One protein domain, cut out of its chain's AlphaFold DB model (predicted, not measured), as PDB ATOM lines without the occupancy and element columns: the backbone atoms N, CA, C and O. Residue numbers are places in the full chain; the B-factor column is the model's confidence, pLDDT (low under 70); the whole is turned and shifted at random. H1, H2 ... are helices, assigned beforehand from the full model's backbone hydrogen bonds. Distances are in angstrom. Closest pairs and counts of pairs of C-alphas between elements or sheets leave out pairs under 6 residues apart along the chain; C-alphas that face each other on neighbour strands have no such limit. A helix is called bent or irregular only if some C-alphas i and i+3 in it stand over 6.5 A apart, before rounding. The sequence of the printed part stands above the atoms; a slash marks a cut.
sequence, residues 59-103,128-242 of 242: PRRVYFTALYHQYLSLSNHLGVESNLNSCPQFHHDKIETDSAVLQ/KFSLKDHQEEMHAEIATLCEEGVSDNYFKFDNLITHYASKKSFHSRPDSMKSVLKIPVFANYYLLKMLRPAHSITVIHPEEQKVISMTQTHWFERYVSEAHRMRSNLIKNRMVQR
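What this domain is: This is residues 59 to 103 and 128 to 242 of the 242 residues of an uncharacterized protein of Bdellovibrionales bacterium (UniProt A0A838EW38). What is the main picture? A cluster of helices wraps round H1, with H2, H3, H7 and H8 packed on it and H4 at its first residues, while the long last helix H9 packs on H7 and runs outward, residues 237 to 242 sticking out free. What is it made of? The printed part has 160 residues with nine named helices, H1 to H9 in chain order, and no named strand: all helix. How large is it? It is compact, with a radius of gyration of the C-alphas of 16.4 A and spans of 53 by 42 by 32 A.

How they stand to each other: What stands round the first helix? H1, residues 59 to 78, is the hub, touching five helices. It touches H2, residues 88 to 103, at a steep tilt of 46 degrees, the closest C-alphas being those of Thr 65 and Asp 93, 6.2 A apart. It touches H3, residues 131 to 148, opposite ways at a shallow tilt of 32 degrees, only just short of steep, closest at the C-alphas of Tyr 71 and Met 138, 6.3 A. What else touches H1? H4, residues 152 to 164, touches residues 59 to 63 alone, closest at the C-alphas of Tyr 63 and Tyr 154, 7.0 A. H7, residues 184 to 195, touches it the same way at a shallow tilt of 31 degrees, with the C-alphas of Leu 67 and Val 185 closest at 5.5 A. H8, residues 206 to 214, touches residues 59 to 66 alone, closest at the C-alphas of Ala 66 and Glu 207, 5.2 A. Where are the other helices? H9, residues 218 to 240, touches H7 with residues 224 to 231 alone, closest at the C-alphas of Met 194 and His 228, 5.8 A, and only just touches H8, only at the corner, with 3 pairs of C-alphas within 8 A. H5, residues 168 to 171, and H6, residues 174 to 180, touch no helix. What do the backbones show? Every O i to N i+4 pair is within hydrogen-bond range in H1, H3, H4, H6, H7 and H8, against 10 of 12 in H2 and 18 of 19 in H9; H5 is too short for such a pair.

Where its parts are: Where does H1 begin? C-alpha 59 is at (42.700, 6.199, -40.629), and H1 is 28.5 A long. What of the other long helices? H2, 23.6 A, is irregular, with C-alphas 89 and 92 8.6 A apart; H3 is 25.6 A long. H9, 34.1 A, ends with C-alpha 240 at (23.952, -34.842, -47.534).

The domain as a whole: Is anything missing? Residues 104 to 127 are not printed, and C-alphas 103 and 128 are 34.5 A apart. Is confidence low anywhere? Residues 103 and 242 are under 70.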
ATOM      1  N   PRO A  59      42.734   7.574 -41.149       95.94
ATOM      2  CA  PRO A  59      42.700   6.199 -40.629       95.94
ATOM      3  C   PRO A  59      41.682   6.009 -39.506       95.94
ATOM      4  O   PRO A  59      40.937   5.035 -39.477       95.94
ATOM      5  N   ARG A  60      41.590   7.003 -38.625       97.25
ATOM      6  CA  ARG A  60      40.626   7.067 -37.529       97.25
ATOM      7  C   ARG A  60      39.175   7.073 -37.995       97.25
ATOM      8  O   ARG A  60      38.371   6.297 -37.491       97.25
ATOM      9  N   ARG A  61      38.842   7.919 -38.974       97.06
ATOM     10  CA  ARG A  61      37.491   7.979 -39.549       97.06
ATOM     11  C   ARG A  61      37.153   6.690 -40.296       97.06
ATOM     12  O   ARG A  61      36.037   6.198 -40.159       97.06
ATOM     13  N   VAL A  62      38.108   6.108 -41.026       96.75
ATOM     14  CA  VAL A  62      37.939   4.805 -41.695       96.75
ATOM     15  C   VAL A  62      37.683   3.694 -40.674       96.75
ATOM     16  O   VAL A  62      36.742   2.923 -40.846       96.75
ATOM     17  N   TYR A  63      38.454   3.651 -39.584       97.94
ATOM     18  CA  TYR A  63      38.266   2.690 -38.497       97.94
ATOM     19  C   TYR A  63      36.868   2.793 -37.883       97.94
ATOM     20  O   TYR A  63      36.143   1.799 -37.841       97.94
ATOM     21  N   PHE A  64      36.466   4.002 -37.474       98.12
ATOM     22  CA  PHE A  64      35.142   4.251 -36.906       98.12
ATOM     23  C   PHE A  64      34.027   3.835 -37.870       98.12
ATOM     24  O   PHE A  64      33.147   3.062 -37.498       98.12
ATOM     25  N   THR A  65      34.080   4.302 -39.122       97.19
ATOM     26  CA  THR A  65      33.012   4.061 -40.106       97.19
ATOM     27  C   THR A  65      32.873   2.566 -40.412       97.19
ATOM     28  O   THR A  65      31.759   2.043 -40.478       97.19
ATOM     29  N   ALA A  66      33.993   1.846 -40.544       97.19
ATOM     30  CA  ALA A  66      33.983   0.400 -40.738       97.19
ATOM     31  C   ALA A  66      33.413  -0.340 -39.517       97.19
ATOM     32  O   ALA A  66      32.521  -1.174 -39.677       97.19
ATOM     33  N   LEU A  67      33.870  -0.008 -38.303       97.94
ATOM     34  CA  LEU A  67      33.401  -0.644 -37.070       97.94
ATOM     35  C   LEU A  67      31.906  -0.396 -36.835       97.94
ATOM     36  O   LEU A  67      31.165  -1.325 -36.513       97.94
ATOM     37  N   TYR A  68      31.443   0.835 -37.055       97.62
ATOM     38  CA  TYR A  68      30.041   1.205 -36.903       97.62
ATOM     39  C   TYR A  68      29.150   0.478 -37.916       97.62
ATOM     40  O   TYR A  68      28.148  -0.126 -37.538       97.62
ATOM     41  N   HIS A  69      29.554   0.412 -39.189       95.81
ATOM     42  CA  HIS A  69      28.836  -0.379 -40.192       95.81
ATOM     43  C   HIS A  69      28.740  -1.867 -39.806       95.81
ATOM     44  O   HIS A  69      27.694  -2.502 -39.979       95.81
ATOM     45  N   GLN A  70      29.817  -2.442 -39.267       95.62
ATOM     46  CA  GLN A  70      29.827  -3.829 -38.797       95.62
ATOM     47  C   GLN A  70      28.891  -4.035 -37.601       95.62
ATOM     48  O   GLN A  70      28.176  -5.035 -37.554       95.62
ATOM     49  N   TYR A  71      28.845  -3.078 -36.672       96.69
ATOM     50  CA  TYR A  71      27.928  -3.086 -35.530       96.69
ATOM     51  C   TYR A  71      26.466  -3.067 -35.971       96.69
ATOM     52  O   TYR A  71      25.673  -3.888 -35.506       96.69
ATOM     53  N   LEU A  72      26.115  -2.194 -36.917       95.06
ATOM     54  CA  LEU A  72      24.771  -2.140 -37.494       95.06
ATOM     55  C   LEU A  72      24.423  -3.453 -38.208       95.06
ATOM     56  O   LEU A  72      23.337  -3.999 -38.024       95.06
ATOM     57  N   SER A  73      25.375  -4.009 -38.965       92.75
ATOM     58  CA  SER A  73      25.206  -5.289 -39.660       92.75
ATOM     59  C   SER A  73      24.929  -6.444 -38.693       92.75
ATOM     60  O   SER A  73      24.040  -7.258 -38.949       92.75
ATOM     61  N   LEU A  74      25.668  -6.513 -37.580       92.88
ATOM     62  CA  LEU A  74      25.472  -7.538 -36.557       92.88
ATOM     63  C   LEU A  74      24.159  -7.332 -35.794       92.88
ATOM     64  O   LEU A  74      23.410  -8.288 -35.616       92.88
ATOM     65  N   SER A  75      23.845  -6.095 -35.403       93.88
ATOM     66  CA  SER A  75      22.600  -5.752 -34.695       93.88
ATOM     67  C   SER A  75      21.372  -6.146 -35.518       93.88
ATOM     68  O   SER A  75      20.474  -6.819 -35.014       93.88
ATOM     69  N   ASN A  76      21.395  -5.857 -36.823       90.75
ATOM     70  CA  ASN A  76      20.357  -6.289 -37.752       90.75
ATOM     71  C   ASN A  76      20.252  -7.820 -37.846       90.75
ATOM     72  O   ASN A  76      19.152  -8.364 -37.855       90.75
ATOM     73  N   HIS A  77      21.382  -8.534 -37.886       88.12
ATOM     74  CA  HIS A  77      21.369 -10.000 -37.897       88.12
ATOM     75  C   HIS A  77      20.746 -10.595 -36.624       88.12
ATOM     76  O   HIS A  77      20.110 -11.644 -36.682       88.12
ATOM     77  N   LEU A  78      20.912  -9.918 -35.486       90.25
ATOM     78  CA  LEU A  78      20.364 -10.328 -34.193       90.25
ATOM     79  C   LEU A  78      18.927  -9.846 -33.951       90.25
ATOM     80  O   LEU A  78      18.323 -10.254 -32.962       90.25
ATOM     81  N   GLY A  79      18.378  -8.991 -34.820       91.06
ATOM     82  CA  GLY A  79      17.084  -8.346 -34.588       91.06
ATOM     83  C   GLY A  79      17.086  -7.429 -33.360       91.06
ATOM     84  O   GLY A  79      16.064  -7.301 -32.690       91.06
ATOM     85  N   VAL A  80      18.237  -6.834 -33.034       91.94
ATOM     86  CA  VAL A  80      18.406  -5.897 -31.916       91.94
ATOM     87  C   VAL A  80      18.502  -4.482 -32.474       91.94
ATOM     88  O   VAL A  80      19.223  -4.238 -33.441       91.94
ATOM     89  N   GLU A  81      17.785  -3.541 -31.862       91.44
ATOM     90  CA  GLU A  81      17.862  -2.131 -32.241       91.44
ATOM     91  C   GLU A  81      19.239  -1.545 -31.915       91.44
ATOM     92  O   GLU A  81      19.748  -1.645 -30.794       91.44
ATOM     93  N   SER A  82      19.854  -0.905 -32.907       88.44
ATOM     94  CA  SER A  82      21.137  -0.233 -32.755       88.44
ATOM     95  C   SER A  82      20.947   1.168 -32.166       88.44
ATOM     96  O   SER A  82      20.814   2.148 -32.896       88.44
ATOM     97  N   ASN A  83      20.962   1.275 -30.838       86.06
ATOM     98  CA  ASN A  83      20.748   2.545 -30.139       86.06
ATOM     99  C   ASN A  83      22.070   3.299 -29.913       86.06
ATOM    100  O   ASN A  83      22.693   3.205 -28.855       86.06
ATOM    101  N   LEU A  84      22.509   4.053 -30.925       92.69
ATOM    102  CA  LEU A  84      23.574   5.051 -30.795       92.69
ATOM    103  C   LEU A  84      23.003   6.422 -31.176       92.69
ATOM    104  O   LEU A  84      22.845   6.731 -32.355       92.69
ATOM    105  N   ASN A  85      22.656   7.237 -30.180       90.50
ATOM    106  CA  ASN A  85      21.907   8.480 -30.411       90.50
ATOM    107  C   ASN A  85      22.796   9.629 -30.905       90.50
ATOM    108  O   ASN A  85      22.411  10.373 -31.803       90.50
ATOM    109  N   SER A  86      23.992   9.769 -30.335       94.44
ATOM    110  CA  SER A  86      24.923  10.855 -30.638       94.44
ATOM    111  C   SER A  86      26.348  10.327 -30.727       94.44
ATOM    112  O   SER A  86      26.677   9.310 -30.122       94.44
ATOM    113  N   CYS A  87      27.176  11.011 -31.513       97.69
ATOM    114  CA  CYS A  87      28.594  10.706 -31.649       97.69
ATOM    115  C   CYS A  87      29.362  11.985 -32.007       97.69
ATOM    116  O   CYS A  87      29.615  12.218 -33.185       97.69
ATOM    117  N   PRO A  88      29.671  12.866 -31.039       97.44
ATOM    118  CA  PRO A  88      30.230  14.188 -31.324       97.44
ATOM    119  C   PRO A  88      31.514  14.152 -32.165       97.44
ATOM    120  O   PRO A  88      31.640  14.919 -33.117       97.44
ATOM    121  N   GLN A  89      32.425  13.218 -31.873       97.81
ATOM    122  CA  GLN A  89      33.715  13.098 -32.570       97.81
ATOM    123  C   GLN A  89      33.585  12.616 -34.024       97.81
ATOM    124  O   GLN A  89      34.442  12.912 -34.855       97.81
ATOM    125  N   PHE A  90      32.503  11.899 -34.347       97.19
ATOM    126  CA  PHE A  90      32.273  11.291 -35.661       97.19
ATOM    127  C   PHE A  90      30.857  11.556 -36.185       97.19
ATOM    128  O   PHE A  90      30.266  10.722 -36.871       97.19
ATOM    129  N   HIS A  91      30.290  12.720 -35.860       96.81
ATOM    130  CA  HIS A  91      28.880  13.017 -36.118       96.81
ATOM    131  C   HIS A  91      28.518  12.859 -37.600       96.81
ATOM    132  O   HIS A  91      27.537  12.201 -37.943       96.81
ATOM    133  N   HIS A  92      29.357  13.411 -38.477       95.81
ATOM    134  CA  HIS A  92      29.165  13.323 -39.919       95.81
ATOM    135  C   HIS A  92      29.299  11.881 -40.435       95.81
ATOM    136  O   HIS A  92      28.418  11.408 -41.147       95.81
ATOM    137  N   ASP A  93      30.337  11.149 -40.013       96.38
ATOM    138  CA  ASP A  93      30.545   9.752 -40.422       96.38
ATOM    139  C   ASP A  93      29.399   8.836 -39.968       96.38
ATOM    140  O   ASP A  93      28.993   7.928 -40.698       96.38
ATOM    141  N   LYS A  94      28.839   9.094 -38.780       96.00
ATOM    142  CA  LYS A  94      27.657   8.393 -38.280       96.00
ATOM    143  C   LYS A  94      26.449   8.631 -39.187       96.00
ATOM    144  O   LYS A  94      25.839   7.660 -39.624       96.00
ATOM    145  N   ILE A  95      26.126   9.891 -39.498       95.06
ATOM    146  CA  ILE A  95      24.977  10.246 -40.353       95.06
ATOM    147  C   ILE A  95      25.103   9.619 -41.743       95.06
ATOM    148  O   ILE A  95      24.130   9.062 -42.258       95.06
ATOM    149  N   GLU A  96      26.291   9.689 -42.349       93.62
ATOM    150  CA  GLU A  96      26.555   9.055 -43.643       93.62
ATOM    151  C   GLU A  96      26.295   7.545 -43.587       93.62
ATOM    152  O   GLU A  96      25.625   6.988 -44.461       93.62
ATOM    153  N   THR A  97      26.788   6.883 -42.536       93.56
ATOM    154  CA  THR A  97      26.639   5.432 -42.367       93.56
ATOM    155  C   THR A  97      25.183   5.037 -42.126       93.56
ATOM    156  O   THR A  97      24.696   4.110 -42.775       93.56
ATOM    157  N   ASP A  98      24.473   5.760 -41.255       93.00
ATOM    158  CA  ASP A  98      23.048   5.540 -40.974       93.00
ATOM    159  C   ASP A  98      22.225   5.646 -42.268       93.00
ATOM    160  O   ASP A  98      21.397   4.784 -42.571       93.00
ATOM    161  N   SER A  99      22.518   6.657 -43.090       90.50
ATOM    162  CA  SER A  99      21.840   6.890 -44.370       90.50
ATOM    163  C   SER A  99      22.089   5.762 -45.378       90.50
ATOM    164  O   SER A  99      21.160   5.307 -46.049       90.50
ATOM    165  N   ALA A 100      23.329   5.270 -45.473       87.88
ATOM    166  CA  ALA A 100      23.700   4.182 -46.381       87.88
ATOM    167  C   ALA A 100      23.055   2.839 -45.996       87.88
ATOM    168  O   ALA A 100      22.701   2.034 -46.861       87.88
ATOM    169  N   VAL A 101      22.892   2.601 -44.695       83.06
ATOM    170  CA  VAL A 101      22.228   1.420 -44.134       83.06
ATOM    171  C   VAL A 101      20.746   1.440 -44.509       83.06
ATOM    172  O   VAL A 101      20.283   0.499 -45.154       83.06
ATOM    173  N   LEU A 102      20.025   2.531 -44.232       74.94
ATOM    174  CA  LEU A 102      18.588   2.655 -44.524       74.94
ATOM    175  C   LEU A 102      18.232   2.370 -45.993       74.94
ATOM    176  O   LEU A 102      17.230   1.710 -46.271       74.94
ATOM    177  N   GLN A 103      19.071   2.798 -46.939       68.81
ATOM    178  CA  GLN A 103      18.830   2.568 -48.368       68.81
ATOM    179  C   GLN A 103      18.872   1.085 -48.767       68.81
ATOM    180  O   GLN A 103      18.139   0.672 -49.664       68.81
ATOM    181  N   LYS A 128      31.323 -19.591 -23.456       70.19
ATOM    182  CA  LYS A 128      30.106 -19.481 -24.278       70.19
ATOM    183  C   LYS A 128      30.162 -18.171 -25.071       70.19
ATOM    184  O   LYS A 128      29.665 -17.158 -24.596       70.19
ATOM    185  N   PHE A 129      30.824 -18.175 -26.227       79.81
ATOM    186  CA  PHE A 129      30.781 -17.062 -27.165       79.81
ATOM    187  C   PHE A 129      29.315 -16.785 -27.513       79.81
ATOM    188  O   PHE A 129      28.595 -17.672 -27.972       79.81
ATOM    189  N   SER A 130      28.878 -15.563 -27.239       88.12
ATOM    190  CA  SER A 130      27.524 -15.080 -27.472       88.12
ATOM    191  C   SER A 130      27.620 -13.923 -28.453       88.12
ATOM    192  O   SER A 130      28.333 -12.951 -28.206       88.12
ATOM    193  N   LEU A 131      26.903 -14.016 -29.576       90.06
ATOM    194  CA  LEU A 131      26.859 -12.928 -30.557       90.06
ATOM    195  C   LEU A 131      26.288 -11.642 -29.957       90.06
ATOM    196  O   LEU A 131      26.651 -10.556 -30.399       90.06
ATOM    197  N   LYS A 132      25.414 -11.769 -28.954       91.50
ATOM    198  CA  LYS A 132      24.861 -10.631 -28.229       91.50
ATOM    199  C   LYS A 132      25.941  -9.945 -27.392       91.50
ATOM    200  O   LYS A 132      26.125  -8.747 -27.533       91.50
ATOM    201  N   ASP A 133      26.699 -10.712 -26.614       91.00
ATOM    202  CA  ASP A 133      27.784 -10.179 -25.781       91.00
ATOM    203  C   ASP A 133      28.850  -9.510 -26.668       91.00
ATOM    204  O   ASP A 133      29.334  -8.427 -26.358       91.00
ATOM    205  N   HIS A 134      29.162 -10.110 -27.823       91.94
ATOM    206  CA  HIS A 134      30.072  -9.518 -28.811       91.94
ATOM    207  C   HIS A 134      29.528  -8.215 -29.413       91.94
ATOM    208  O   HIS A 134      30.265  -7.248 -29.590       91.94
ATOM    209  N   GLN A 135      28.228  -8.156 -29.712       94.81
ATOM    210  CA  GLN A 135      27.574  -6.933 -30.184       94.81
ATOM    211  C   GLN A 135      27.609  -5.822 -29.121       94.81
ATOM    212  O   GLN A 135      27.857  -4.667 -29.471       94.81
ATOM    213  N   GLU A 136      27.443  -6.164 -27.841       94.94
ATOM    214  CA  GLU A 136      27.577  -5.235 -26.713       94.94
ATOM    215  C   GLU A 136      29.027  -4.736 -26.562       94.94
ATOM    216  O   GLU A 136      29.252  -3.551 -26.315       94.94
ATOM    217  N   GLU A 137      30.030  -5.594 -26.778       94.44
ATOM    218  CA  GLU A 137      31.444  -5.190 -26.805       94.44
ATOM    219  C   GLU A 137      31.746  -4.211 -27.947       94.44
ATOM    220  O   GLU A 137      32.440  -3.213 -27.735       94.44
ATOM    221  N   MET A 138      31.183  -4.445 -29.139       96.94
ATOM    222  CA  MET A 138      31.288  -3.508 -30.262       96.94
ATOM    223  C   MET A 138      30.624  -2.165 -29.942       96.94
ATOM    224  O   MET A 138      31.202  -1.117 -30.232       96.94
ATOM    225  N   HIS A 139      29.431  -2.183 -29.334       97.25
ATOM    226  CA  HIS A 139      28.729  -0.967 -28.911       97.25
ATOM    227  C   HIS A 139      29.560  -0.154 -27.921       97.25
ATOM    228  O   HIS A 139      29.713   1.051 -28.108       97.25
ATOM    229  N   ALA A 140      30.148  -0.816 -26.920       97.06
ATOM    230  CA  ALA A 140      30.986  -0.168 -25.921       97.06
ATOM    231  C   ALA A 140      32.204   0.521 -26.554       97.06
ATOM    232  O   ALA A 140      32.497   1.667 -26.226       97.06
ATOM    233  N   GLU A 141      32.884  -0.134 -27.500       97.75
ATOM    234  CA  GLU A 141      34.009   0.487 -28.202       97.75
ATOM    235  C   GLU A 141      33.576   1.686 -29.055       97.75
ATOM    236  O   GLU A 141      34.247   2.718 -29.058       97.75
ATOM    237  N   ILE A 142      32.451   1.575 -29.765       98.38
ATOM    238  CA  ILE A 142      31.902   2.680 -30.557       98.38
ATOM    239  C   ILE A 142      31.535   3.859 -29.654       98.38
ATOM    240  O   ILE A 142      31.820   4.998 -30.012       98.38
ATOM    241  N   ALA A 143      30.961   3.603 -28.476       97.50
ATOM    242  CA  ALA A 143      30.673   4.640 -27.493       97.50
ATOM    243  C   ALA A 143      31.959   5.348 -27.029       97.50
ATOM    244  O   ALA A 143      32.012   6.575 -27.060       97.50
ATOM    245  N   THR A 144      33.022   4.604 -26.700       97.69
ATOM    246  CA  THR A 144      34.334   5.191 -26.368       97.69
ATOM    247  C   THR A 144      34.873   6.053 -27.510       97.69
ATOM    248  O   THR A 144      35.268   7.193 -27.282       97.69
ATOM    249  N   LEU A 145      34.822   5.568 -28.755       97.94
ATOM    250  CA  LEU A 145      35.221   6.360 -29.924       97.94
ATOM    251  C   LEU A 145      34.381   7.635 -30.065       97.94
ATOM    252  O   LEU A 145      34.914   8.687 -30.401       97.94
ATOM    253  N   CYS A 146      33.079   7.571 -29.810       97.88
ATOM    254  CA  CYS A 146      32.197   8.726 -29.922       97.88
ATOM    255  C   CYS A 146      32.504   9.836 -28.918       97.88
ATOM    256  O   CYS A 146      32.388  11.008 -29.282       97.88
ATOM    257  N   GLU A 147      32.897   9.471 -27.698       97.31
ATOM    258  CA  GLU A 147      33.243  10.417 -26.635       97.31
ATOM    259  C   GLU A 147      34.689  10.919 -26.771       97.31
ATOM    260  O   GLU A 147      34.945  12.124 -26.796       97.31
ATOM    261  N   GLU A 148      35.645  10.001 -26.919       97.69
ATOM    262  CA  GLU A 148      37.084  10.291 -26.829       97.69
ATOM    263  C   GLU A 148      37.752  10.489 -28.195       97.69
ATOM    264  O   GLU A 148      38.850  11.036 -28.299       97.69
ATOM    265  N   GLY A 149      37.118  10.025 -29.270       96.94
ATOM    266  CA  GLY A 149      37.677  10.036 -30.620       96.94
ATOM    267  C   GLY A 149      38.694   8.920 -30.871       96.94
ATOM    268  O   GLY A 149      39.125   8.743 -32.008       96.94
ATOM    269  N   VAL A 150      39.094   8.163 -29.849       97.56
ATOM    270  CA  VAL A 150      40.093   7.085 -29.920       97.56
ATOM    271  C   VAL A 150      39.695   5.918 -29.014       97.56
ATOM    272  O   VAL A 150      38.818   6.050 -28.172       97.56
ATOM    273  N   SER A 151      40.312   4.755 -29.218       97.88
ATOM    274  CA  SER A 151      40.160   3.572 -28.367       97.88
ATOM    275  C   SER A 151      41.467   2.770 -28.356       97.88
ATOM    276  O   SER A 151      42.290   2.894 -29.268       97.88
ATOM    277  N   ASP A 152      41.653   1.890 -27.370       97.56
ATOM    278  CA  ASP A 152      42.815   0.985 -27.326       97.56
ATOM    279  C   ASP A 152      42.939   0.132 -28.597       97.56
ATOM    280  O   ASP A 152      44.031  -0.135 -29.106       97.56
ATOM    281  N   ASN A 153      41.802  -0.296 -29.138       97.94
ATOM    282  CA  ASN A 153      41.745  -1.095 -30.352       97.94
ATOM    283  C   ASN A 153      42.024  -0.262 -31.613       97.94
ATOM    284  O   ASN A 153      42.671  -0.771 -32.533       97.94
ATOM    285  N   TYR A 154      41.651   1.023 -31.628       98.19
ATOM    286  CA  TYR A 154      42.090   1.954 -32.665       98.19
ATOM    287  C   TYR A 154      43.620   2.076 -32.690       98.19
ATOM    288  O   TYR A 154      44.206   2.011 -33.765       98.19
ATOM    289  N   PHE A 155      44.302   2.155 -31.542       97.94
ATOM    290  CA  PHE A 155      45.772   2.200 -31.539       97.94
ATOM    291  C   PHE A 155      46.411   0.916 -32.080       97.94
ATOM    292  O   PHE A 155      47.447   0.974 -32.738       97.94
ATOM    293  N   LYS A 156      45.798  -0.259 -31.877       97.12
ATOM    294  CA  LYS A 156      46.263  -1.504 -32.524       97.12
ATOM    295  C   LYS A 156      46.143  -1.417 -34.047       97.12
ATOM    296  O   LYS A 156      47.049  -1.854 -34.754       97.12
ATOM    297  N   PHE A 157      45.046  -0.846 -34.539       97.75
ATOM    298  CA  PHE A 157      44.834  -0.595 -35.961       97.75
ATOM    299  C   PHE A 157      45.828   0.429 -36.529       97.75
ATOM    300  O   PHE A 157      46.458   0.176 -37.553       97.75
ATOM    301  N   ASP A 158      46.035   1.543 -35.836       97.12
ATOM    302  CA  ASP A 158      46.981   2.589 -36.228       97.12
ATOM    303  C   ASP A 158      48.425   2.062 -36.260       97.12
ATOM    304  O   ASP A 158      49.159   2.277 -37.224       97.12
ATOM    305  N   ASN A 159      48.802   1.249 -35.269       96.75
ATOM    306  CA  ASN A 159      50.087   0.557 -35.242       96.75
ATOM    307  C   ASN A 159      50.249  -0.413 -36.418       96.75
ATOM    308  O   ASN A 159      51.344  -0.509 -36.974       96.75
ATOM    309  N   LEU A 160      49.189  -1.133 -36.810       96.12
ATOM    310  CA  LEU A 160      49.214  -2.004 -37.990       96.12
ATOM    311  C   LEU A 160      49.573  -1.198 -39.244       96.12
ATOM    312  O   LEU A 160      50.486  -1.591 -39.971       96.12
ATOM    313  N   ILE A 161      48.910  -0.059 -39.461       95.44
ATOM    314  CA  ILE A 161      49.173   0.830 -40.602       95.44
ATOM    315  C   ILE A 161      50.603   1.369 -40.544       95.44
ATOM    316  O   ILE A 161      51.376   1.201 -41.485       95.44
ATOM    317  N   THR A 162      50.976   1.977 -39.422       94.81
ATOM    318  CA  THR A 162      52.218   2.747 -39.306       94.81
ATOM    319  C   THR A 162      53.463   1.859 -39.286       94.81
ATOM    320  O   THR A 162      54.504   2.228 -39.827       94.81
ATOM    321  N   HIS A 163      53.389   0.671 -38.677       94.81
ATOM    322  CA  HIS A 163      54.581  -0.135 -38.394       94.81
ATOM    323  C   HIS A 163      54.663  -1.467 -39.131       94.81
ATOM    324  O   HIS A 163      55.756  -2.047 -39.172       94.81
ATOM    325  N   TYR A 164      53.559  -1.979 -39.674       92.25
ATOM    326  CA  TYR A 164      53.509  -3.341 -40.210       92.25
ATOM    327  C   TYR A 164      53.016  -3.417 -41.653       92.25
ATOM    328  O   TYR A 164      53.473  -4.307 -42.366       92.25
ATOM    329  N   ALA A 165      52.169  -2.487 -42.105       89.75
ATOM    330  CA  ALA A 165      51.590  -2.511 -43.449       89.75
ATOM    331  C   ALA A 165      52.650  -2.518 -44.561       89.75
ATOM    332  O   ALA A 165      52.498  -3.226 -45.540       89.75
ATOM    333  N   SER A 166      53.766  -1.802 -44.399       90.50
ATOM    334  CA  SER A 166      54.842  -1.771 -45.402       90.50
ATOM    335  C   SER A 166      55.813  -2.960 -45.324       90.50
ATOM    336  O   SER A 166      56.678  -3.133 -46.188       90.50
ATOM    337  N   LYS A 167      55.718  -3.802 -44.286       93.62
ATOM    338  CA  LYS A 167      56.671  -4.891 -44.045       93.62
ATOM    339  C   LYS A 167      56.203  -6.170 -44.728       93.62
ATOM    340  O   LYS A 167      55.429  -6.938 -44.167       93.62
ATOM    341  N   LYS A 168      56.795  -6.497 -45.882       90.50
ATOM    342  CA  LYS A 168      56.522  -7.756 -46.609       90.50
ATOM    343  C   LYS A 168      56.631  -9.010 -45.725       90.50
ATOM    344  O   LYS A 168      55.827  -9.927 -45.860       90.50
ATOM    345  N   SER A 169      57.590  -9.033 -44.794       89.62
ATOM    346  CA  SER A 169      57.789 -10.147 -43.855       89.62
ATOM    347  C   SER A 169      56.628 -10.343 -42.881       89.62
ATOM    348  O   SER A 169      56.412 -11.463 -42.424       89.62
ATOM    349  N   PHE A 170      55.861  -9.293 -42.581       90.75
ATOM    350  CA  PHE A 170      54.643  -9.408 -41.791       90.75
ATOM    351  C   PHE A 170      53.603 -10.221 -42.574       90.75
ATOM    352  O   PHE A 170      53.146 -11.251 -42.094       90.75
ATOM    353  N   HIS A 171      53.303  -9.872 -43.821       86.38
ATOM    354  CA  HIS A 171      52.263 -10.557 -44.608       86.38
ATOM    355  C   HIS A 171      52.532 -12.043 -44.896       86.38
ATOM    356  O   HIS A 171      51.607 -12.786 -45.214       86.38
ATOM    357  N   SER A 172      53.780 -12.499 -44.777       81.38
ATOM    358  CA  SER A 172      54.166 -13.893 -45.027       81.38
ATOM    359  C   SER A 172      54.181 -14.780 -43.780       81.38
ATOM    360  O   SER A 172      54.616 -15.921 -43.877       81.38
ATOM    361  N   ARG A 173      53.761 -14.294 -42.603       87.31
ATOM    362  CA  ARG A 173      53.809 -15.080 -41.357       87.31
ATOM    363  C   ARG A 173      52.414 -15.462 -40.857       87.31
ATOM    364  O   ARG A 173      51.533 -14.605 -40.827       87.31
ATOM    365  N   PRO A 174      52.212 -16.701 -40.370       84.25
ATOM    366  CA  PRO A 174      50.942 -17.106 -39.762       84.25
ATOM    367  C   PRO A 174      50.593 -16.297 -38.507       84.25
ATOM    368  O   PRO A 174      49.430 -15.959 -38.289       84.25
ATOM    369  N   ASP A 175      51.597 -15.882 -37.735       87.56
ATOM    370  CA  ASP A 175      51.410 -15.021 -36.558       87.56
ATOM    371  C   ASP A 175      50.789 -13.658 -36.901       87.56
ATOM    372  O   ASP A 175      50.120 -13.037 -36.070       87.56
ATOM    373  N   SER A 176      50.985 -13.183 -38.130       88.88
ATOM    374  CA  SER A 176      50.459 -11.896 -38.579       88.88
ATOM    375  C   SER A 176      48.956 -11.944 -38.763       88.88
ATOM    376  O   SER A 176      48.278 -11.001 -38.375       88.88
ATOM    377  N   MET A 177      48.409 -13.064 -39.245       87.06
ATOM    378  CA  MET A 177      46.961 -13.270 -39.271       87.06
ATOM    379  C   MET A 177      46.380 -13.221 -37.858       87.06
ATOM    380  O   MET A 177      45.423 -12.492 -37.617       87.06
ATOM    381  N   LYS A 178      46.987 -13.942 -36.905       87.19
ATOM    382  CA  LYS A 178      46.557 -13.907 -35.497       87.19
ATOM    383  C   LYS A 178      46.603 -12.489 -34.932       87.19
ATOM    384  O   LYS A 178      45.742 -12.114 -34.150       87.19
ATOM    385  N   SER A 179      47.600 -11.700 -35.321       91.25
ATOM    386  CA  SER A 179      47.737 -10.305 -34.891       91.25
ATOM    387  C   SER A 179      46.672  -9.400 -35.514       91.25
ATOM    388  O   SER A 179      46.075  -8.598 -34.805       91.25
ATOM    389  N   VAL A 180      46.382  -9.566 -36.808       93.06
ATOM    390  CA  VAL A 180      45.324  -8.828 -37.518       93.06
ATOM    391  C   VAL A 180      43.947  -9.158 -36.942       93.06
ATOM    392  O   VAL A 180      43.171  -8.253 -36.661       93.06
ATOM    393  N   LEU A 181      43.665 -10.431 -36.657       92.12
ATOM    394  CA  LEU A 181      42.405 -10.871 -36.049       92.12
ATOM    395  C   LEU A 181      42.199 -10.393 -34.601       92.12
ATOM    396  O   LEU A 181      41.087 -10.482 -34.098       92.12
ATOM    397  N   LYS A 182      43.222  -9.852 -33.929       92.25
ATOM    398  CA  LYS A 182      43.059  -9.177 -32.624       92.25
ATOM    399  C   LYS A 182      42.518  -7.752 -32.751       92.25
ATOM    400  O   LYS A 182      42.251  -7.115 -31.733       92.25
ATOM    401  N   ILE A 183      42.414  -7.230 -33.971       96.06
ATOM    402  CA  ILE A 183      41.887  -5.900 -34.253       96.06
ATOM    403  C   ILE A 183      40.395  -6.055 -34.603       96.06
ATOM    404  O   ILE A 183      40.072  -6.770 -35.558       96.06
ATOM    405  N   PRO A 184      39.480  -5.380 -33.882       96.62
ATOM    406  CA  PRO A 184      38.036  -5.577 -34.013       96.62
ATOM    407  C   PRO A 184      37.516  -5.482 -35.443       96.62
ATOM    408  O   PRO A 184      36.802  -6.377 -35.878       96.62
ATOM    409  N   VAL A 185      37.925  -4.474 -36.222       97.25
ATOM    410  CA  VAL A 185      37.432  -4.318 -37.604       97.25
ATOM    411  C   VAL A 185      37.727  -5.529 -38.499       97.25
ATOM    412  O   VAL A 185      36.939  -5.835 -39.391       97.25
ATOM    413  N   PHE A 186      38.807  -6.270 -38.241       96.25
ATOM    414  CA  PHE A 186      39.136  -7.497 -38.970       96.25
ATOM    415  C   PHE A 186      38.414  -8.720 -38.405       96.25
ATOM    416  O   PHE A 186      37.867  -9.517 -39.170       96.25
ATOM    417  N   ALA A 187      38.373  -8.853 -37.077       94.69
ATOM    418  CA  ALA A 187      37.643  -9.920 -36.395       94.69
ATOM    419  C   ALA A 187      36.153  -9.915 -36.772       94.69
ATOM    420  O   ALA A 187      35.583 -10.941 -37.141       94.69
ATOM    421  N   ASN A 188      35.545  -8.731 -36.757       95.25
ATOM    422  CA  ASN A 188      34.144  -8.505 -37.086       95.25
ATOM    423  C   ASN A 188      33.873  -8.738 -38.567       95.25
ATOM    424  O   ASN A 188      32.873  -9.366 -38.905       95.25
ATOM    425  N   TYR A 189      34.776  -8.291 -39.449       95.06
ATOM    426  CA  TYR A 189      34.696  -8.613 -40.870       95.06
ATOM    427  C   TYR A 189      34.654 -10.130 -41.070       95.06
ATOM    428  O   TYR A 189      33.730 -10.638 -41.699       95.06
ATOM    429  N   TYR A 190      35.597 -10.869 -40.477       93.38
ATOM    430  CA  TYR A 190      35.622 -12.329 -40.546       93.38
ATOM    431  C   TYR A 190      34.311 -12.947 -40.035       93.38
ATOM    432  O   TYR A 190      33.659 -13.698 -40.764       93.38
ATOM    433  N   LEU A 191      33.880 -12.576 -38.826       91.75
ATOM    434  CA  LEU A 191      32.658 -13.081 -38.196       91.75
ATOM    435  C   LEU A 191      31.416 -12.844 -39.066       91.75
ATOM    436  O   LEU A 191      30.662 -13.777 -39.342       91.75
ATOM    437  N   LEU A 192      31.221 -11.613 -39.545       91.25
ATOM    438  CA  LEU A 192      30.078 -11.241 -40.378       91.25
ATOM    439  C   LEU A 192      30.055 -12.005 -41.698       91.25
ATOM    440  O   LEU A 192      28.978 -12.372 -42.167       91.25
ATOM    441  N   LYS A 193      31.215 -12.288 -42.302       91.19
ATOM    442  CA  LYS A 193      31.274 -13.140 -43.498       91.19
ATOM    443  C   LYS A 193      30.894 -14.576 -43.165       91.19
ATOM    444  O   LYS A 193      30.139 -15.178 -43.922       91.19
ATOM    445  N   MET A 194      31.324 -15.109 -42.021       88.56
ATOM    446  CA  MET A 194      30.938 -16.461 -41.605       88.56
ATOM    447  C   MET A 194      29.449 -16.577 -41.239       88.56
ATOM    448  O   MET A 194      28.871 -17.647 -41.415       88.56
ATOM    449  N   LEU A 195      28.796 -15.501 -40.791       87.12
ATOM    450  CA  LEU A 195      27.343 -15.460 -40.548       87.12
ATOM    451  C   LEU A 195      26.508 -15.513 -41.833       87.12
ATOM    452  O   LEU A 195      25.335 -15.885 -41.792       87.12
ATOM    453  N   ARG A 196      27.091 -15.189 -42.992       86.06
ATOM    454  CA  ARG A 196      26.354 -15.165 -44.258       86.06
ATOM    455  C   ARG A 196      26.095 -16.571 -44.825       86.06
ATOM    456  O   ARG A 196      26.947 -17.461 -44.704       86.06
ATOM    457  N   PRO A 197      24.951 -16.782 -45.508       84.12
ATOM    458  CA  PRO A 197      24.682 -18.011 -46.251       84.12
ATOM    459  C   PRO A 197      25.720 -18.270 -47.352       84.12
ATOM    460  O   PRO A 197      26.237 -17.340 -47.966       84.12
ATOM    461  N   ALA A 198      25.964 -19.545 -47.669       76.19
ATOM    462  CA  ALA A 198      26.957 -19.974 -48.662       76.19
ATOM    463  C   ALA A 198      26.786 -19.351 -50.065       76.19
ATOM    464  O   ALA A 198      27.756 -19.227 -50.805       76.19
ATOM    465  N   HIS A 199      25.559 -18.979 -50.441       77.62
ATOM    466  CA  HIS A 199      25.221 -18.506 -51.789       77.62
ATOM    467  C   HIS A 199      25.034 -16.984 -51.880       77.62
ATOM    468  O   HIS A 199      24.662 -16.481 -52.937       77.62
ATOM    469  N   SER A 200      25.257 -16.230 -50.798       80.44
ATOM    470  CA  SER A 200      25.135 -14.771 -50.861       80.44
ATOM    471  C   SER A 200      26.363 -14.160 -51.529       80.44
ATOM    472  O   SER A 200      27.488 -14.420 -51.096       80.44
ATOM    473  N   ILE A 201      26.155 -13.305 -52.534       75.88
ATOM    474  CA  ILE A 201      27.234 -12.513 -53.131       75.88
ATOM    475  C   ILE A 201      27.827 -11.624 -52.041       75.88
ATOM    476  O   ILE A 201      27.144 -10.808 -51.414       75.88
ATOM    477  N   THR A 202      29.122 -11.792 -51.801       71.88
ATOM    478  CA  THR A 202      29.830 -11.013 -50.798       71.88
ATOM    479  C   THR A 202      30.225  -9.675 -51.397       71.88
ATOM    480  O   THR A 202      31.315  -9.517 -51.929       71.88
ATOM    481  N   VAL A 203      29.340  -8.687 -51.282       82.19
ATOM    482  CA  VAL A 203      29.737  -7.295 -51.506       82.19
ATOM    483  C   VAL A 203      30.548  -6.843 -50.291       82.19
ATOM    484  O   VAL A 203      30.103  -7.002 -49.142       82.19
ATOM    485  N   ILE A 204      31.768  -6.371 -50.541       84.56
ATOM    486  CA  ILE A 204      32.623  -5.723 -49.543       84.56
ATOM    487  C   ILE A 204      32.132  -4.293 -49.383       84.56
ATOM    488  O   ILE A 204      31.868  -3.605 -50.370       84.56
ATOM    489  N   HIS A 205      31.952  -3.856 -48.139       88.44
ATOM    490  CA  HIS A 205      31.567  -2.476 -47.905       88.44
ATOM    491  C   HIS A 205      32.715  -1.542 -48.330       88.44
ATOM    492  O   HIS A 205      33.863  -1.855 -48.021       88.44
ATOM    493  N   PRO A 206      32.463  -0.383 -48.967       91.12
ATOM    494  CA  PRO A 206      33.537   0.534 -49.366       91.12
ATOM    495  C   PRO A 206      34.495   0.899 -48.222       91.12
ATOM    496  O   PRO A 206      35.701   0.986 -48.418       91.12
ATOM    497  N   GLU A 207      33.974   1.045 -47.006       89.19
ATOM    498  CA  GLU A 207      34.788   1.347 -45.820       89.19
ATOM    499  C   GLU A 207      35.624   0.148 -45.347       89.19
ATOM    500  O   GLU A 207      36.761   0.324 -44.921       89.19
ATOM    501  N   GLU A 208      35.122  -1.082 -45.506       93.06
ATOM    502  CA  GLU A 208      35.927  -2.293 -45.288       93.06
ATOM    503  C   GLU A 208      37.047  -2.380 -46.335       93.06
ATOM    504  O   GLU A 208      38.185  -2.686 -45.994       93.06
ATOM    505  N   GLN A 209      36.758  -2.039 -47.596       94.44
ATOM    506  CA  GLN A 209      37.772  -1.989 -48.648       94.44
ATOM    507  C   GLN A 209      38.875  -0.979 -48.312       94.44
ATOM    508  O   GLN A 209      40.053  -1.283 -48.485       94.44
ATOM    509  N   LYS A 210      38.514   0.198 -47.785       95.06
ATOM    510  CA  LYS A 210      39.489   1.195 -47.317       95.06
ATOM    511  C   LYS A 210      40.348   0.648 -46.178       95.06
ATOM    512  O   LYS A 210      41.563   0.799 -46.245       95.06
ATOM    513  N   VAL A 211      39.761  -0.041 -45.192       96.19
ATOM    514  CA  VAL A 211      40.517  -0.727 -44.122       96.19
ATOM    515  C   VAL A 211      41.562  -1.679 -44.717       96.19
ATOM    516  O   VAL A 211      42.733  -1.602 -44.341       96.19
ATOM    517  N   ILE A 212      41.173  -2.528 -45.675       95.50
ATOM    518  CA  ILE A 212      42.081  -3.483 -46.334       95.50
ATOM    519  C   ILE A 212      43.195  -2.769 -47.107       95.50
ATOM    520  O   ILE A 212      44.363  -3.137 -46.976       95.50
ATOM    521  N   SER A 213      42.856  -1.744 -47.890       94.44
ATOM    522  CA  SER A 213      43.827  -1.000 -48.695       94.44
ATOM    523  C   SER A 213      44.827  -0.230 -47.826       94.44
ATOM    524  O   SER A 213      46.029  -0.309 -48.062       94.44
ATOM    525  N   MET A 214      44.363   0.463 -46.780       94.19
ATOM    526  CA  MET A 214      45.225   1.260 -45.893       94.19
ATOM    527  C   MET A 214      46.212   0.408 -45.095       94.19
ATOM    528  O   MET A 214      47.325   0.838 -44.810       94.19
ATOM    529  N   THR A 215      45.808  -0.806 -44.734       94.56
ATOM    530  CA  THR A 215      46.643  -1.748 -43.975       94.56
ATOM    531  C   THR A 215      47.458  -2.682 -44.870       94.56
ATOM    532  O   THR A 215      48.240  -3.487 -44.364       94.56
ATOM    533  N   GLN A 216      47.284  -2.587 -46.195       94.06
ATOM    534  CA  GLN A 216      47.887  -3.471 -47.196       94.06
ATOM    535  C   GLN A 216      47.606  -4.963 -46.929       94.06
ATOM    536  O   GLN A 216      48.399  -5.849 -47.252       94.06
ATOM    537  N   THR A 217      46.446  -5.282 -46.348       92.88
ATOM    538  CA  THR A 217      46.070  -6.657 -45.989       92.88
ATOM    539  C   THR A 217      45.197  -7.329 -47.045       92.88
ATOM    540  O   THR A 217      44.267  -8.050 -46.700       92.88
ATOM    541  N   HIS A 218      45.461  -7.141 -48.341       92.81
ATOM    542  CA  HIS A 218      44.663  -7.777 -49.409       92.81
ATOM    543  C   HIS A 218      44.618  -9.310 -49.302       92.81
ATOM    544  O   HIS A 218      43.627  -9.949 -49.646       92.81
ATOM    545  N   TRP A 219      45.672  -9.918 -48.754       90.00
ATOM    546  CA  TRP A 219      45.690 -11.347 -48.445       90.00
ATOM    547  C   TRP A 219      44.595 -11.741 -47.443       90.00
ATOM    548  O   TRP A 219      44.048 -12.831 -47.556       90.00
ATOM    549  N   PHE A 220      44.225 -10.875 -46.499       91.62
ATOM    550  CA  PHE A 220      43.206 -11.177 -45.494       91.62
ATOM    551  C   PHE A 220      41.837 -11.440 -46.127       91.62
ATOM    552  O   PHE A 220      41.155 -12.389 -45.756       91.62
ATOM    553  N   GLU A 221      41.455 -10.658 -47.134       91.06
ATOM    554  CA  GLU A 221      40.199 -10.847 -47.867       91.06
ATOM    555  C   GLU A 221      40.114 -12.247 -48.490       91.06
ATOM    556  O   GLU A 221      39.110 -12.957 -48.362       91.06
ATOM    557  N   ARG A 222      41.216 -12.679 -49.107       89.81
ATOM    558  CA  ARG A 222      41.330 -14.021 -49.669       89.81
ATOM    559  C   ARG A 222      41.210 -15.096 -48.589       89.81
ATOM    560  O   ARG A 222      40.514 -16.080 -48.812       89.81
ATOM    561  N   TYR A 223      41.821 -14.894 -47.421       88.75
ATOM    562  CA  TYR A 223      41.684 -15.823 -46.295       88.75
ATOM    563  C   TYR A 223      40.229 -15.985 -45.870       88.75
ATOM    564  O   TYR A 223      39.735 -17.105 -45.774       88.75
ATOM    565  N   VAL A 224      39.523 -14.872 -45.659       90.12
ATOM    566  CA  VAL A 224      38.119 -14.910 -45.235       90.12
ATOM    567  C   VAL A 224      37.248 -15.601 -46.284       90.12
ATOM    568  O   VAL A 224      36.351 -16.367 -45.935       90.12
ATOM    569  N   SER A 225      37.537 -15.380 -47.566       89.38
ATOM    570  CA  SER A 225      36.816 -16.013 -48.673       89.38
ATOM    571  C   SER A 225      37.017 -17.531 -48.700       89.38
ATOM    572  O   SER A 225      36.049 -18.283 -48.823       89.38
ATOM    573  N   GLU A 226      38.253 -18.001 -48.525       88.38
ATOM    574  CA  GLU A 226      38.545 -19.435 -48.458       88.38
ATOM    575  C   GLU A 226      37.957 -20.091 -47.205       88.38
ATOM    576  O   GLU A 226      37.330 -21.147 -47.306       88.38
ATOM    577  N   ALA A 227      38.060 -19.442 -46.042       86.62
ATOM    578  CA  ALA A 227      37.439 -19.923 -44.809       86.62
ATOM    579  C   ALA A 227      35.914 -20.071 -44.968       86.62
ATOM    580  O   ALA A 227      35.329 -21.090 -44.586       86.62
ATOM    581  N   HIS A 228      35.260 -19.100 -45.616       87.06
ATOM    582  CA  HIS A 228      33.822 -19.154 -45.902       87.06
ATOM    583  C   HIS A 228      33.468 -20.309 -46.841       87.06
ATOM    584  O   HIS A 228      32.491 -21.032 -46.603       87.06
ATOM    585  N   ARG A 229      34.282 -20.526 -47.882       87.94
ATOM    586  CA  ARG A 229      34.134 -21.644 -48.823       87.94
ATOM    587  C   ARG A 229      34.271 -22.990 -48.113       87.94
ATOM    588  O   ARG A 229      33.417 -23.859 -48.295       87.94
ATOM    589  N   MET A 230      35.296 -23.157 -47.276       85.75
ATOM    590  CA  MET A 230      35.520 -24.375 -46.489       85.75
ATOM    591  C   MET A 230      34.334 -24.666 -45.570       85.75
ATOM    592  O   MET A 230      33.770 -25.762 -45.624       85.75
ATOM    593  N   ARG A 231      33.876 -23.666 -44.808       85.31
ATOM    594  CA  ARG A 231      32.677 -23.775 -43.965       85.31
ATOM    595  C   ARG A 231      31.454 -24.201 -44.776       85.31
ATOM    596  O   ARG A 231      30.722 -25.104 -44.375       85.31
ATOM    597  N   SER A 232      31.231 -23.567 -45.922       85.50
ATOM    598  CA  SER A 232      30.096 -23.869 -46.796       85.50
ATOM    599  C   SER A 232      30.117 -25.319 -47.285       85.50
ATOM    600  O   SER A 232      29.077 -25.978 -47.293       85.50
ATOM    601  N   ASN A 233      31.294 -25.842 -47.631       86.00
ATOM    602  CA  ASN A 233      31.464 -27.240 -48.028       86.00
ATOM    603  C   ASN A 233      31.195 -28.204 -46.865       86.00
ATOM    604  O   ASN A 233      30.495 -29.196 -47.050       86.00
ATOM    605  N   LEU A 234      31.671 -27.892 -45.655       84.25
ATOM    606  CA  LEU A 234      31.394 -28.697 -44.460       84.25
ATOM    607  C   LEU A 234      29.893 -28.766 -44.149       84.25
ATOM    608  O   LEU A 234      29.380 -29.839 -43.836       84.25
ATOM    609  N   ILE A 235      29.176 -27.645 -44.271       82.50
ATOM    610  CA  ILE A 235      27.720 -27.598 -44.079       82.50
ATOM    611  C   ILE A 235      27.010 -28.453 -45.134       82.50
ATOM    612  O   ILE A 235      26.175 -29.280 -44.772       82.50
ATOM    613  N   LYS A 236      27.371 -28.305 -46.417       85.25
ATOM    614  CA  LYS A 236      26.805 -29.111 -47.515       85.25
ATOM    615  C   LYS A 236      27.012 -30.606 -47.274       85.25
ATOM    616  O   LYS A 236      26.054 -31.368 -47.339       85.25
ATOM    617  N   ASN A 237      28.224 -31.015 -46.903       82.94
ATOM    618  CA  ASN A 237      28.542 -32.420 -46.643       82.94
ATOM    619  C   ASN A 237      27.742 -32.988 -45.458       82.94
ATOM    620  O   ASN A 237      27.255 -34.112 -45.538       82.94
ATOM    621  N   ARG A 238      27.545 -32.207 -44.385       83.19
ATOM    622  CA  ARG A 238      26.709 -32.615 -43.239       83.19
ATOM    623  C   ARG A 238      25.225 -32.732 -43.590       83.19
ATOM    624  O   ARG A 238      24.540 -33.551 -42.989       83.19
ATOM    625  N   MET A 239      24.728 -31.914 -44.520       77.44
ATOM    626  CA  MET A 239      23.341 -31.992 -44.990       77.44
ATOM    627  C   MET A 239      23.092 -33.224 -45.863       77.44
ATOM    628  O   MET A 239      22.027 -33.806 -45.761       77.44
ATOM    629  N   VAL A 240      24.066 -33.642 -46.679       86.62
ATOM    630  CA  VAL A 240      23.952 -34.842 -47.534       86.62
ATOM    631  C   VAL A 240      23.937 -36.144 -46.722       86.62
ATOM    632  O   VAL A 240      23.404 -37.147 -47.178       86.62
ATOM    633  N   GLN A 241      24.530 -36.146 -45.526       78.00
ATOM    634  CA  GLN A 241      24.610 -37.329 -44.660       78.00
ATOM    635  C   GLN A 241      23.373 -37.560 -43.776       78.00
ATOM    636  O   GLN A 241      23.331 -38.570 -43.074       78.00
ATOM    637  N   ARG A 242      22.412 -36.631 -43.755       67.06
ATOM    638  CA  ARG A 242      21.165 -36.740 -42.984       67.06
ATOM    639  C   ARG A 242      20.011 -37.120 -43.893       67.06
ATOM    640  O   ARG A 242      19.167 -37.906 -43.417       67.06
TER     641      ARG A 242